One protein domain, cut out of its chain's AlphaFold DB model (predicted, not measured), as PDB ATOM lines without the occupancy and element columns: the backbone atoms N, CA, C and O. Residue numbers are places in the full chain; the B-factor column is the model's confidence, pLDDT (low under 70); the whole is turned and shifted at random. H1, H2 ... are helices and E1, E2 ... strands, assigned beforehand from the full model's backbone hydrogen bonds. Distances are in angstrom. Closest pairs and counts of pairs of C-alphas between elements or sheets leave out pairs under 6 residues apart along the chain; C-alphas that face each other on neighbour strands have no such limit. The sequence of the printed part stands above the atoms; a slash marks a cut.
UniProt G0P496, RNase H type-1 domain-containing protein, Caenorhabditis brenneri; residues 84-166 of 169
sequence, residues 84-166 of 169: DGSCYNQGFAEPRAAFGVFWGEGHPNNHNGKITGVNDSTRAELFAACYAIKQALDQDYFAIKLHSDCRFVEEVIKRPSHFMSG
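What this domain is: This is residues 84 to 166 of the 169 residues of the protein "RNase H type-1 domain-containing protein" of Caenorhabditis brenneri (UniProt G0P496). Picture a small three-stranded antiparallel sheet, E1, E2 and E3, with one long helix, H1, packed slantwise over one face and the other face bare of named helices. After H1 the short strand E4 leads to two short helices, H2 and H3; H2 packs on H1, and H3 is the element farthest from the mean of the C-alphas. The printed part has 83 residues, with three named helices and four named strands in the order E1 E2 E3 H1 E4 H2 H3, and the class is mixed, helices and strands. The sheet order is E1 E2 E3. The whole is only just compact, close to loose, with a radius of gyration of the C-alphas of 13.7 A, and it is flat, spanning 41 by 37 by 20 A.

Where its parts are: Find C-alpha 84 at (139.590, 196.982, 138.025); here E1 begins and runs through residues 84 to 88, 13.4 A long. Read on to E2, residues 96 to 102, 20.5 A, and E3, residues 111 to 114. H1 starts at C-alpha 121, (144.815, 198.435, 145.380), and runs through residues 121 to 138 for 25.5 A. Then come E4, residues 144 to 147, H2, residues 151 to 158, and H3, residues 160 to 164, which ends at C-alpha 164, (130.100, 209.901, 155.397).

How they stand to each other: Begin with the sheet, a meander in which each strand is the antiparallel neighbour of the one before. In the hairpin E1 and E2, look for N 86 and O 98 at 2.9 A, within hydrogen-bond range; in the hairpin E2 and E3, for N 101 and O 111 at 2.8 A. H1 is on this sheet at a height of 8.2 A, making two layers, helix on one face of a sheet. It lies over E1 and E2, slantwise at 38 degrees to E1 on the local plane. Its closest C-alphas to E1 are those of Glu 125 and Gly 85, 4.0 A apart. With residues 122 to 129 alone, H1 touches H2; their closest C-alphas, Leu 126 and Val 153, are 5.9 A apart. They run the same way at a steep tilt of 37 degrees, only just past shallow. H2 and H3 are close but not clearly touching, with the C-alphas of Val 156 and Phe 163 closest at 7.0 A. E4 pairs with no named strand; its closest C-alpha pair with H1 is Ile 144 and Ala 136, 7.0 A. Every O i to N i+4 pair is within hydrogen-bond range in H1, H2 and H3.

The domain as a whole: The C-alphas of Ala 93 and Phe 142 are the two farthest apart, 42.0 A. The printed part has no cut, and no link is long. Mean pLDDT of the printed part is 79.9; look for values under 70 at residues 142 to 143, 153 and 155 to 166.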
ATOM      1  N   ASP A  84     138.618 197.770 137.268       92.56
ATOM      2  CA  ASP A  84     139.590 196.982 138.025       92.56
ATOM      3  C   ASP A  84     140.741 197.893 138.466       92.56
ATOM      4  O   ASP A  84     141.095 198.862 137.774       92.56
ATOM      5  N   GLY A  85     141.325 197.591 139.617       90.38
ATOM      6  CA  GLY A  85     142.405 198.348 140.219       90.38
ATOM      7  C   GLY A  85     143.411 197.439 140.906       90.38
ATOM      8  O   GLY A  85     143.109 196.724 141.853       90.38
ATOM      9  N   SER A  86     144.675 197.535 140.502       89.81
ATOM     10  CA  SER A  86     145.735 196.700 141.067       89.81
ATOM     11  C   SER A  86     146.895 197.529 141.592       89.81
ATOM     12  O   SER A  86     147.191 198.619 141.101       89.81
ATOM     13  N   CYS A  87     147.579 196.999 142.606       87.88
ATOM     14  CA  CYS A  87     148.826 197.561 143.107       87.88
ATOM     15  C   CYS A  87     149.910 196.487 143.165       87.88
ATOM     16  O   CYS A  87     149.785 195.472 143.849       87.88
ATOM     17  N   TYR A  88     150.999 196.731 142.444       89.00
ATOM     18  CA  TYR A  88     152.212 195.942 142.542       89.00
ATOM     19  C   TYR A  88     153.009 196.355 143.782       89.00
ATOM     20  O   TYR A  88     153.201 197.544 144.025       89.00
ATOM     21  N   ASN A  89     153.539 195.367 144.508       87.31
ATOM     22  CA  ASN A  89     154.352 195.551 145.714       87.31
ATOM     23  C   ASN A  89     153.654 196.338 146.836       87.31
ATOM     24  O   ASN A  89     154.282 197.104 147.565       87.31
ATOM     25  N   GLN A  90     152.339 196.158 146.979       82.81
ATOM     26  CA  GLN A  90     151.574 196.801 148.043       82.81
ATOM     27  C   GLN A  90     152.114 196.420 149.426       82.81
ATOM     28  O   GLN A  90     152.299 195.244 149.728       82.81
ATOM     29  N   GLY A  91     152.342 197.427 150.272       80.81
ATOM     30  CA  GLY A  91     152.914 197.244 151.609       80.81
ATOM     31  C   GLY A  91     154.437 197.079 151.636       80.81
ATOM     32  O   GLY A  91     155.005 196.939 152.715       80.81
ATOM     33  N   PHE A  92     155.105 197.138 150.482       88.44
ATOM     34  CA  PHE A  92     156.559 197.049 150.349       88.44
ATOM     35  C   PHE A  92     157.132 198.299 149.667       88.44
ATOM     36  O   PHE A  92     156.408 199.244 149.355       88.44
ATOM     37  N   ALA A  93     158.454 198.330 149.469       87.75
ATOM     38  CA  ALA A  93     159.143 199.449 148.829       87.75
ATOM     39  C   ALA A  93     158.694 199.643 147.368       87.75
ATOM     40  O   ALA A  93     158.517 198.677 146.633       87.75
ATOM     41  N   GLU A  94     158.548 200.896 146.938       86.69
ATOM     42  CA  GLU A  94     158.163 201.260 145.563       86.69
ATOM     43  C   GLU A  94     156.848 200.612 145.067       86.69
ATOM     44  O   GLU A  94     156.819 199.979 144.001       86.69
ATOM     45  N   PRO A  95     155.732 200.767 145.806       87.88
ATOM     46  CA  PRO A  95     154.444 200.272 145.348       87.88
ATOM     47  C   PRO A  95     154.013 201.024 144.086       87.88
ATOM     48  O   PRO A  95     154.238 202.231 143.960       87.88
ATOM     49  N   ARG A  96     153.383 200.323 143.141       91.00
ATOM     50  CA  ARG A  96     152.926 200.891 141.863       91.00
ATOM     51  C   ARG A  96     151.490 200.476 141.604       91.00
ATOM     52  O   ARG A  96     151.242 199.306 141.324       91.00
ATOM     53  N   ALA A  97     150.570 201.430 141.665       86.00
ATOM     54  CA  ALA A  97     149.162 201.185 141.406       86.00
ATOM     55  C   ALA A  97     148.759 201.578 139.978       86.00
ATOM     56  O   ALA A  97     149.314 202.507 139.380       86.00
ATOM     57  N   ALA A  98     147.787 200.858 139.430       92.00
ATOM     58  CA  ALA A  98     147.204 201.102 138.123       92.00
ATOM     59  C   ALA A  98     145.709 200.773 138.132       92.00
ATOM     60  O   ALA A  98     145.257 199.938 138.913       92.00
ATOM     61  N   PHE A  99     144.962 201.420 137.245       92.12
ATOM     62  CA  PHE A  99     143.525 201.225 137.076       92.12
ATOM     63  C   PHE A  99     143.192 200.837 135.635       92.12
ATOM     64  O   PHE A  99     143.933 201.172 134.704       92.12
ATOM     65  N   GLY A 100     142.044 200.190 135.454       95.06
ATOM     66  CA  GLY A 100     141.465 199.865 134.159       95.06
ATOM     67  C   GLY A 100     139.961 200.124 134.128       95.06
ATOM     68  O   GLY A 100     139.255 199.886 135.104       95.06
ATOM     69  N   VAL A 101     139.478 200.607 132.984       94.44
ATOM     70  CA  VAL A 101     138.059 200.793 132.671       94.44
ATOM     71  C   VAL A 101     137.778 200.208 131.291       94.44
ATOM     72  O   VAL A 101     138.421 200.567 130.300       94.44
ATOM     73  N   PHE A 102     136.797 199.317 131.221       94.44
ATOM     74  CA  PHE A 102     136.405 198.608 130.012       94.44
ATOM     75  C   PHE A 102     134.910 198.790 129.748       94.44
ATOM     76  O   PHE A 102     134.075 198.468 130.584       94.44
ATOM     77  N   TRP A 103     134.570 199.299 128.572       93.12
ATOM     78  CA  TRP A 103     133.207 199.583 128.113       93.12
ATOM     79  C   TRP A 103     132.713 198.582 127.056       93.12
ATOM     80  O   TRP A 103     131.557 198.633 126.642       93.12
ATOM     81  N   GLY A 104     133.588 197.680 126.602       92.06
ATOM     82  CA  GLY A 104     133.333 196.732 125.518       92.06
ATOM     83  C   GLY A 104     134.503 196.666 124.539       92.06
ATOM     84  O   GLY A 104     135.367 197.540 124.521       92.06
ATOM     85  N   GLU A 105     134.567 195.618 123.723       93.25
ATOM     86  CA  GLU A 105     135.661 195.438 122.766       93.25
ATOM     87  C   GLU A 105     135.730 196.600 121.760       93.25
ATOM     88  O   GLU A 105     134.713 197.034 121.226       93.25
ATOM     89  N   GLY A 106     136.932 197.151 121.556       91.44
ATOM     90  CA  GLY A 106     137.155 198.287 120.652       91.44
ATOM     91  C   GLY A 106     136.471 199.600 121.059       91.44
ATOM     92  O   GLY A 106     136.522 200.563 120.295       91.44
ATOM     93  N   HIS A 107     135.835 199.672 122.234       94.25
ATOM     94  CA  HIS A 107     135.106 200.866 122.648       94.25
ATOM     95  C   HIS A 107     136.075 202.039 122.907       94.25
ATOM     96  O   HIS A 107     137.049 201.865 123.644       94.25
ATOM     97  N   PRO A 108     135.815 203.251 122.375       94.31
ATOM     98  CA  PRO A 108     136.748 204.384 122.458       94.31
ATOM     99  C   PRO A 108     137.000 204.874 123.890       94.31
ATOM    100  O   PRO A 108     138.033 205.475 124.165       94.31
ATOM    101  N   ASN A 109     136.078 204.587 124.812       93.94
ATOM    102  CA  ASN A 109     136.233 204.922 126.230       93.94
ATOM    103  C   ASN A 109     137.057 203.894 127.023       93.94
ATOM    104  O   ASN A 109     137.284 204.109 128.212       93.94
ATOM    105  N   ASN A 110     137.501 202.785 126.422       96.75
ATOM    106  CA  ASN A 110     138.407 201.868 127.110       96.75
ATOM    107  C   ASN A 110     139.687 202.601 127.501       96.75
ATOM    108  O   ASN A 110     140.325 203.244 126.667       96.75
ATOM    109  N   HIS A 111     140.071 202.497 128.766       97.38
ATOM    110  CA  HIS A 111     141.231 203.211 129.270       97.38
ATOM    111  C   HIS A 111     141.908 202.450 130.402       97.38
ATOM    112  O   HIS A 111     141.269 201.724 131.155       97.38
ATOM    113  N   ASN A 112     143.216 202.628 130.527       96.62
ATOM    114  CA  ASN A 112     143.989 202.171 131.670       96.62
ATOM    115  C   ASN A 112     145.132 203.153 131.920       96.62
ATOM    116  O   ASN A 112     145.573 203.854 131.006       96.62
ATOM    117  N   GLY A 113     145.604 203.210 133.157       93.12
ATOM    118  CA  GLY A 113     146.651 204.149 133.523       93.12
ATOM    119  C   GLY A 113     147.270 203.855 134.875       93.12
ATOM    120  O   GLY A 113     146.746 203.089 135.681       93.12
ATOM    121  N   LYS A 114     148.420 204.484 135.122       90.44
ATOM    122  CA  LYS A 114     149.084 204.453 136.427       90.44
ATOM    123  C   LYS A 114     148.445 205.471 137.356       90.44
ATOM    124  O   LYS A 114     148.046 206.550 136.920       90.44
ATOM    125  N   ILE A 115     148.421 205.149 138.638       81.19
ATOM    126  CA  ILE A 115     147.970 206.055 139.686       81.19
ATOM    127  C   ILE A 115     149.188 206.719 140.307       81.19
ATOM    128  O   ILE A 115     150.229 206.098 140.514       81.19
ATOM    129  N   THR A 116     149.063 208.012 140.577       77.06
ATOM    130  CA  THR A 116     150.082 208.798 141.268       77.06
ATOM    131  C   THR A 116     149.682 209.039 142.725       77.06
ATOM    132  O   THR A 116     148.494 209.134 143.058       77.06
ATOM    133  N   GLY A 117     150.681 209.208 143.593       77.38
ATOM    134  CA  GLY A 117     150.490 209.407 145.031       77.38
ATOM    135  C   GLY A 117     150.548 208.088 145.798       77.38
ATOM    136  O   GLY A 117     151.385 207.241 145.496       77.38
ATOM    137  N   VAL A 118     149.682 207.925 146.802       73.06
ATOM    138  CA  VAL A 118     149.574 206.666 147.555       73.06
ATOM    139  C   VAL A 118     149.206 205.542 146.584       73.06
ATOM    140  O   VAL A 118     148.251 205.671 145.821       73.06
ATOM    141  N   ASN A 119     150.002 204.473 146.587       76.75
ATOM    142  CA  ASN A 119     149.826 203.319 145.714       76.75
ATOM    143  C   ASN A 119     149.307 202.137 146.536       76.75
ATOM    144  O   ASN A 119     150.078 201.411 147.163       76.75
ATOM    145  N   ASP A 120     147.993 201.941 146.511       78.19
ATOM    146  CA  ASP A 120     147.296 200.809 147.113       78.19
ATOM    147  C   ASP A 120     146.166 200.336 146.181       78.19
ATOM    148  O   ASP A 120     145.673 201.103 145.347       78.19
ATOM    149  N   SER A 121     145.806 199.054 146.264       81.12
ATOM    150  CA  SER A 121     144.815 198.435 145.380       81.12
ATOM    151  C   SER A 121     143.418 199.012 145.592       81.12
ATOM    152  O   SER A 121     142.715 199.271 144.626       81.12
ATOM    153  N   THR A 122     143.021 199.298 146.833       79.12
ATOM    154  CA  THR A 122     141.690 199.842 147.156       79.12
ATOM    155  C   THR A 122     141.466 201.211 146.517       79.12
ATOM    156  O   THR A 122     140.414 201.484 145.940       79.12
ATOM    157  N   ARG A 123     142.472 202.081 146.571       80.25
ATOM    158  CA  ARG A 123     142.498 203.374 145.894       80.25
ATOM    159  C   ARG A 123     142.481 203.197 144.387       80.25
ATOM    160  O   ARG A 123     141.861 204.012 143.708       80.25
ATOM    161  N   ALA A 124     143.140 202.165 143.868       79.12
ATOM    162  CA  ALA A 124     143.106 201.876 142.446       79.12
ATOM    163  C   ALA A 124     141.720 201.488 141.945       79.12
ATOM    164  O   ALA A 124     141.266 202.030 140.939       79.12
ATOM    165  N   GLU A 125     141.030 200.646 142.704       85.25
ATOM    166  CA  GLU A 125     139.654 200.232 142.445       85.25
ATOM    167  C   GLU A 125     138.687 201.421 142.478       85.25
ATOM    168  O   GLU A 125     137.916 201.648 141.544       85.25
ATOM    169  N   LEU A 126     138.783 202.259 143.517       80.81
ATOM    170  CA  LEU A 126     137.989 203.486 143.610       80.81
ATOM    171  C   LEU A 126     138.277 204.445 142.459       80.81
ATOM    172  O   LEU A 126     137.354 205.025 141.890       80.81
ATOM    173  N   PHE A 127     139.552 204.626 142.108       81.12
ATOM    174  CA  PHE A 127     139.932 205.509 141.014       81.12
ATOM    175  C   PHE A 127     139.341 205.021 139.688       81.12
ATOM    176  O   PHE A 127     138.793 205.833 138.942       81.12
ATOM    177  N   ALA A 128     139.395 203.713 139.418       83.38
ATOM    178  CA  ALA A 128     138.782 203.105 138.242       83.38
ATOM    179  C   ALA A 128     137.274 203.400 138.178       83.38
ATOM    180  O   ALA A 128     136.772 203.862 137.149       83.38
ATOM    181  N   ALA A 129     136.566 203.217 139.299       81.88
ATOM    182  CA  ALA A 129     135.137 203.492 139.397       81.88
ATOM    183  C   ALA A 129     134.803 204.974 139.160       81.88
ATOM    184  O   ALA A 129     133.931 205.302 138.352       81.88
ATOM    185  N   CYS A 130     135.542 205.887 139.793       80.75
ATOM    186  CA  CYS A 130     135.378 207.324 139.584       80.75
ATOM    187  C   CYS A 130     135.671 207.737 138.135       80.75
ATOM    188  O   CYS A 130     134.958 208.575 137.582       80.75
ATOM    189  N   TYR A 131     136.695 207.151 137.508       83.69
ATOM    190  CA  TYR A 131     137.041 207.427 136.116       83.69
ATOM    191  C   TYR A 131     135.919 206.988 135.165       83.69
ATOM    192  O   TYR A 131     135.523 207.759 134.290       83.69
ATOM    193  N   ALA A 132     135.347 205.799 135.379       83.81
ATOM    194  CA  ALA A 132     134.202 205.302 134.617       83.81
ATOM    195  C   ALA A 132     132.970 206.213 134.755       83.81
ATOM    196  O   ALA A 132     132.343 206.564 133.755       83.81
ATOM    197  N   ILE A 133     132.651 206.652 135.977       80.50
ATOM    198  CA  ILE A 133     131.549 207.595 136.230       80.50
ATOM    199  C   ILE A 133     131.806 208.926 135.517       80.50
ATOM    200  O   ILE A 133     130.910 209.452 134.860       80.50
ATOM    201  N   LYS A 134     133.036 209.451 135.570       79.69
ATOM    202  CA  LYS A 134     133.392 210.683 134.857       79.69
ATOM    203  C   LYS A 134     133.201 210.538 133.346       79.69
ATOM    204  O   LYS A 134     132.582 211.397 132.729       79.69
ATOM    205  N   GLN A 135     133.686 209.444 132.760       85.88
ATOM    206  CA  GLN A 135     133.489 209.159 131.339       85.88
ATOM    207  C   GLN A 135     132.006 209.053 130.974       85.88
ATOM    208  O   GLN A 135     131.623 209.511 129.905       85.88
ATOM    209  N   ALA A 136     131.177 208.475 131.848       79.94
ATOM    210  CA  ALA A 136     129.735 208.405 131.646       79.94
ATOM    211  C   ALA A 136     129.115 209.810 131.561       79.94
ATOM    212  O   ALA A 136     128.388 210.107 130.614       79.94
ATOM    213  N   LEU A 137     129.456 210.674 132.522       75.69
ATOM    214  CA  LEU A 137     128.969 212.052 132.597       75.69
ATOM    215  C   LEU A 137     129.429 212.889 131.396       75.69
ATOM    216  O   LEU A 137     128.610 213.558 130.780       75.69
ATOM    217  N   ASP A 138     130.711 212.803 131.027       79.88
ATOM    218  CA  ASP A 138     131.298 213.538 129.893       79.88
ATOM    219  C   ASP A 138     130.720 213.088 128.530       79.88
ATOM    220  O   ASP A 138     130.907 213.763 127.521       79.88
ATOM    221  N   GLN A 139     130.062 211.926 128.479       80.12
ATOM    222  CA  GLN A 139     129.501 211.311 127.268       80.12
ATOM    223  C   GLN A 139     127.967 211.270 127.291       80.12
ATOM    224  O   GLN A 139     127.365 210.501 126.531       80.12
ATOM    225  N   ASP A 140     127.360 212.054 128.184       72.94
ATOM    226  CA  ASP A 140     125.915 212.204 128.350       72.94
ATOM    227  C   ASP A 140     125.177 210.868 128.548       72.94
ATOM    228  O   ASP A 140     124.031 210.693 128.122       72.94
ATOM    229  N   TYR A 141     125.821 209.898 129.209       71.12
ATOM    230  CA  TYR A 141     125.112 208.716 129.686       71.12
ATOM    231  C   TYR A 141     124.170 209.117 130.811       71.12
ATOM    232  O   TYR A 141     124.542 209.822 131.749       71.12
ATOM    233  N   PHE A 142     122.944 208.625 130.721       69.00
ATOM    234  CA  PHE A 142     121.961 208.797 131.771       69.00
ATOM    235  C   PHE A 142     122.246 207.876 132.964       69.00
ATOM    236  O   PHE A 142     122.199 208.303 134.114       69.00
ATOM    237  N   ALA A 143     122.598 206.621 132.680       69.44
ATOM    238  CA  ALA A 143     122.936 205.622 133.683       69.44
ATOM    239  C   ALA A 143     124.054 204.695 133.194       69.44
ATOM    240  O   ALA A 143     124.180 204.397 132.002       69.44
ATOM    241  N   ILE A 144     124.832 204.162 134.136       79.19
ATOM    242  CA  ILE A 144     125.761 203.057 133.889       79.19
ATOM    243  C   ILE A 144     125.579 201.956 134.927       79.19
ATOM    244  O   ILE A 144     125.339 202.215 136.102       79.19
ATOM    245  N   LYS A 145     125.731 200.710 134.487       80.69
ATOM    246  CA  LYS A 145     125.890 199.544 135.347       80.69
ATOM    247  C   LYS A 145     127.381 199.287 135.517       80.69
ATOM    248  O   LYS A 145     128.032 198.795 134.592       80.69
ATOM    249  N   LEU A 146     127.899 199.658 136.682       81.81
ATOM    250  CA  LEU A 146     129.303 199.491 137.030       81.81
ATOM    251  C   LEU A 146     129.552 198.094 137.609       81.81
ATOM    252  O   LEU A 146     128.887 197.669 138.550       81.81
ATOM    253  N   HIS A 147     130.506 197.384 137.019       84.75
ATOM    254  CA  HIS A 147     130.950 196.062 137.425       84.75
ATOM    255  C   HIS A 147     132.362 196.164 138.007       84.75
ATOM    256  O   HIS A 147     133.306 196.466 137.286       84.75
ATOM    257  N   SER A 148     132.493 195.879 139.298       81.69
ATOM    258  CA  SER A 148     133.766 195.719 140.006       81.69
ATOM    259  C   SER A 148     133.656 194.474 140.885       81.69
ATOM    260  O   SER A 148     132.565 194.147 141.358       81.69
ATOM    261  N   ASP A 149     134.756 193.759 141.079       84.00
ATOM    262  CA  ASP A 149     134.880 192.661 142.043       84.00
ATOM    263  C   ASP A 149     135.377 193.145 143.421       84.00
ATOM    264  O   ASP A 149     135.422 192.377 144.391       84.00
ATOM    265  N   CYS A 150     135.674 194.441 143.552       77.62
ATOM    266  CA  CYS A 150     136.050 195.069 144.804       77.62
ATOM    267  C   CYS A 150     134.819 195.365 145.674       77.62
ATOM    268  O   CYS A 150     134.074 196.322 145.449       77.62
ATOM    269  N   ARG A 151     134.657 194.594 146.760       74.31
ATOM    270  CA  ARG A 151     133.584 194.818 147.754       74.31
ATOM    271  C   ARG A 151     133.596 196.231 148.334       74.31
ATOM    272  O   ARG A 151     132.548 196.748 148.688       74.31
ATOM    273  N   PHE A 152     134.769 196.856 148.450       72.06
ATOM    274  CA  PHE A 152     134.864 198.219 148.968       72.06
ATOM    275  C   PHE A 152     134.213 199.232 148.018       72.06
ATOM    276  O   PHE A 152     133.466 200.093 148.467       72.06
ATOM    277  N   VAL A 153     134.435 199.092 146.706       67.62
ATOM    278  CA  VAL A 153     133.758 199.908 145.686       67.62
ATOM    279  C   VAL A 153     132.249 199.682 145.742       67.62
ATOM    280  O   VAL A 153     131.484 200.643 145.742       67.62
ATOM    281  N   GLU A 154     131.818 198.423 145.842       72.19
ATOM    282  CA  GLU A 154     130.402 198.073 145.959       72.19
ATOM    283  C   GLU A 154     129.743 198.724 147.185       72.19
ATOM    284  O   GLU A 154     128.678 199.327 147.060       72.19
ATOM    285  N   GLU A 155     130.379 198.648 148.357       67.25
ATOM    286  CA  GLU A 155     129.875 199.260 149.589       67.25
ATOM    287  C   GLU A 155     129.821 200.790 149.490       67.25
ATOM    288  O   GLU A 155     128.812 201.381 149.871       67.25
ATOM    289  N   VAL A 156     130.851 201.438 148.934       66.38
ATOM    290  CA  VAL A 156     130.869 202.900 148.743       66.38
ATOM    291  C   VAL A 156     129.751 203.358 147.804       66.38
ATOM    292  O   VAL A 156     129.124 204.383 148.057       66.38
ATOM    293  N   ILE A 157     129.466 202.595 146.744       67.69
ATOM    294  CA  ILE A 157     128.407 202.924 145.779       67.69
ATOM    295  C   ILE A 157     127.013 202.667 146.360       67.69
ATOM    296  O   ILE A 157     126.105 203.461 146.129       67.69
ATOM    297  N   LYS A 158     126.822 201.561 147.090       66.50
ATOM    298  CA  LYS A 158     125.508 201.162 147.623       66.50
ATOM    299  C   LYS A 158     125.134 201.856 148.927       66.50
ATOM    300  O   LYS A 158     123.952 201.956 149.239       66.50
ATOM    301  N   ARG A 159     126.123 202.227 149.741       62.94
ATOM    302  CA  ARG A 159     125.930 202.804 151.079       62.94
ATOM    303  C   ARG A 159     126.848 204.004 151.288       62.94
ATOM    304  O   ARG A 159     127.643 204.007 152.231       62.94
ATOM    305  N   PRO A 160     126.745 205.037 150.443       55.69
ATOM    306  CA  PRO A 160     127.614 206.203 150.542       55.69
ATOM    307  C   PRO A 160     127.558 206.828 151.943       55.69
ATOM    308  O   PRO A 160     128.601 207.032 152.560       55.69
ATOM    309  N   SER A 161     126.362 206.976 152.519       50.22
ATOM    310  CA  SER A 161     126.119 207.542 153.857       50.22
ATOM    311  C   SER A 161     126.894 206.868 155.007       50.22
ATOM    312  O   SER A 161     127.258 207.534 155.986       50.22
ATOM    313  N   HIS A 162     127.229 205.577 154.896       52.28
ATOM    314  CA  HIS A 162     128.024 204.854 155.903       52.28
ATOM    315  C   HIS A 162     129.478 205.340 155.962       52.28
ATOM    316  O   HIS A 162     130.084 205.361 157.031       52.28
ATOM    317  N   PHE A 163     130.035 205.778 154.836       50.28
ATOM    318  CA  PHE A 163     131.391 206.332 154.771       50.28
ATOM    319  C   PHE A 163     131.429 207.828 155.103       50.28
ATOM    320  O   PHE A 163     132.497 208.399 155.318       50.28
ATOM    321  N   MET A 164     130.259 208.461 155.180       44.38
ATOM    322  CA  MET A 164     130.100 209.901 155.397       44.38
ATOM    323  C   MET A 164     129.856 210.240 156.872       44.38
ATOM    324  O   MET A 164     130.213 211.324 157.322       44.38
ATOM    325  N   SER A 165     129.315 209.296 157.648       43.06
ATOM    326  CA  SER A 165     129.040 209.438 159.089       43.06
ATOM    327  C   SER A 165     130.216 209.051 160.006       43.06
ATOM    328  O   SER A 165     130.156 209.292 161.211       43.06
ATOM    329  N   GLY A 166     131.304 208.497 159.456       40.34
ATOM    330  CA  GLY A 166     132.428 207.928 160.216       40.34
ATOM    331  C   GLY A 166     133.635 208.835 160.499       40.34
ATOM    332  O   GLY A 166     134.600 208.354 161.083       40.34
TER     333      GLY A 166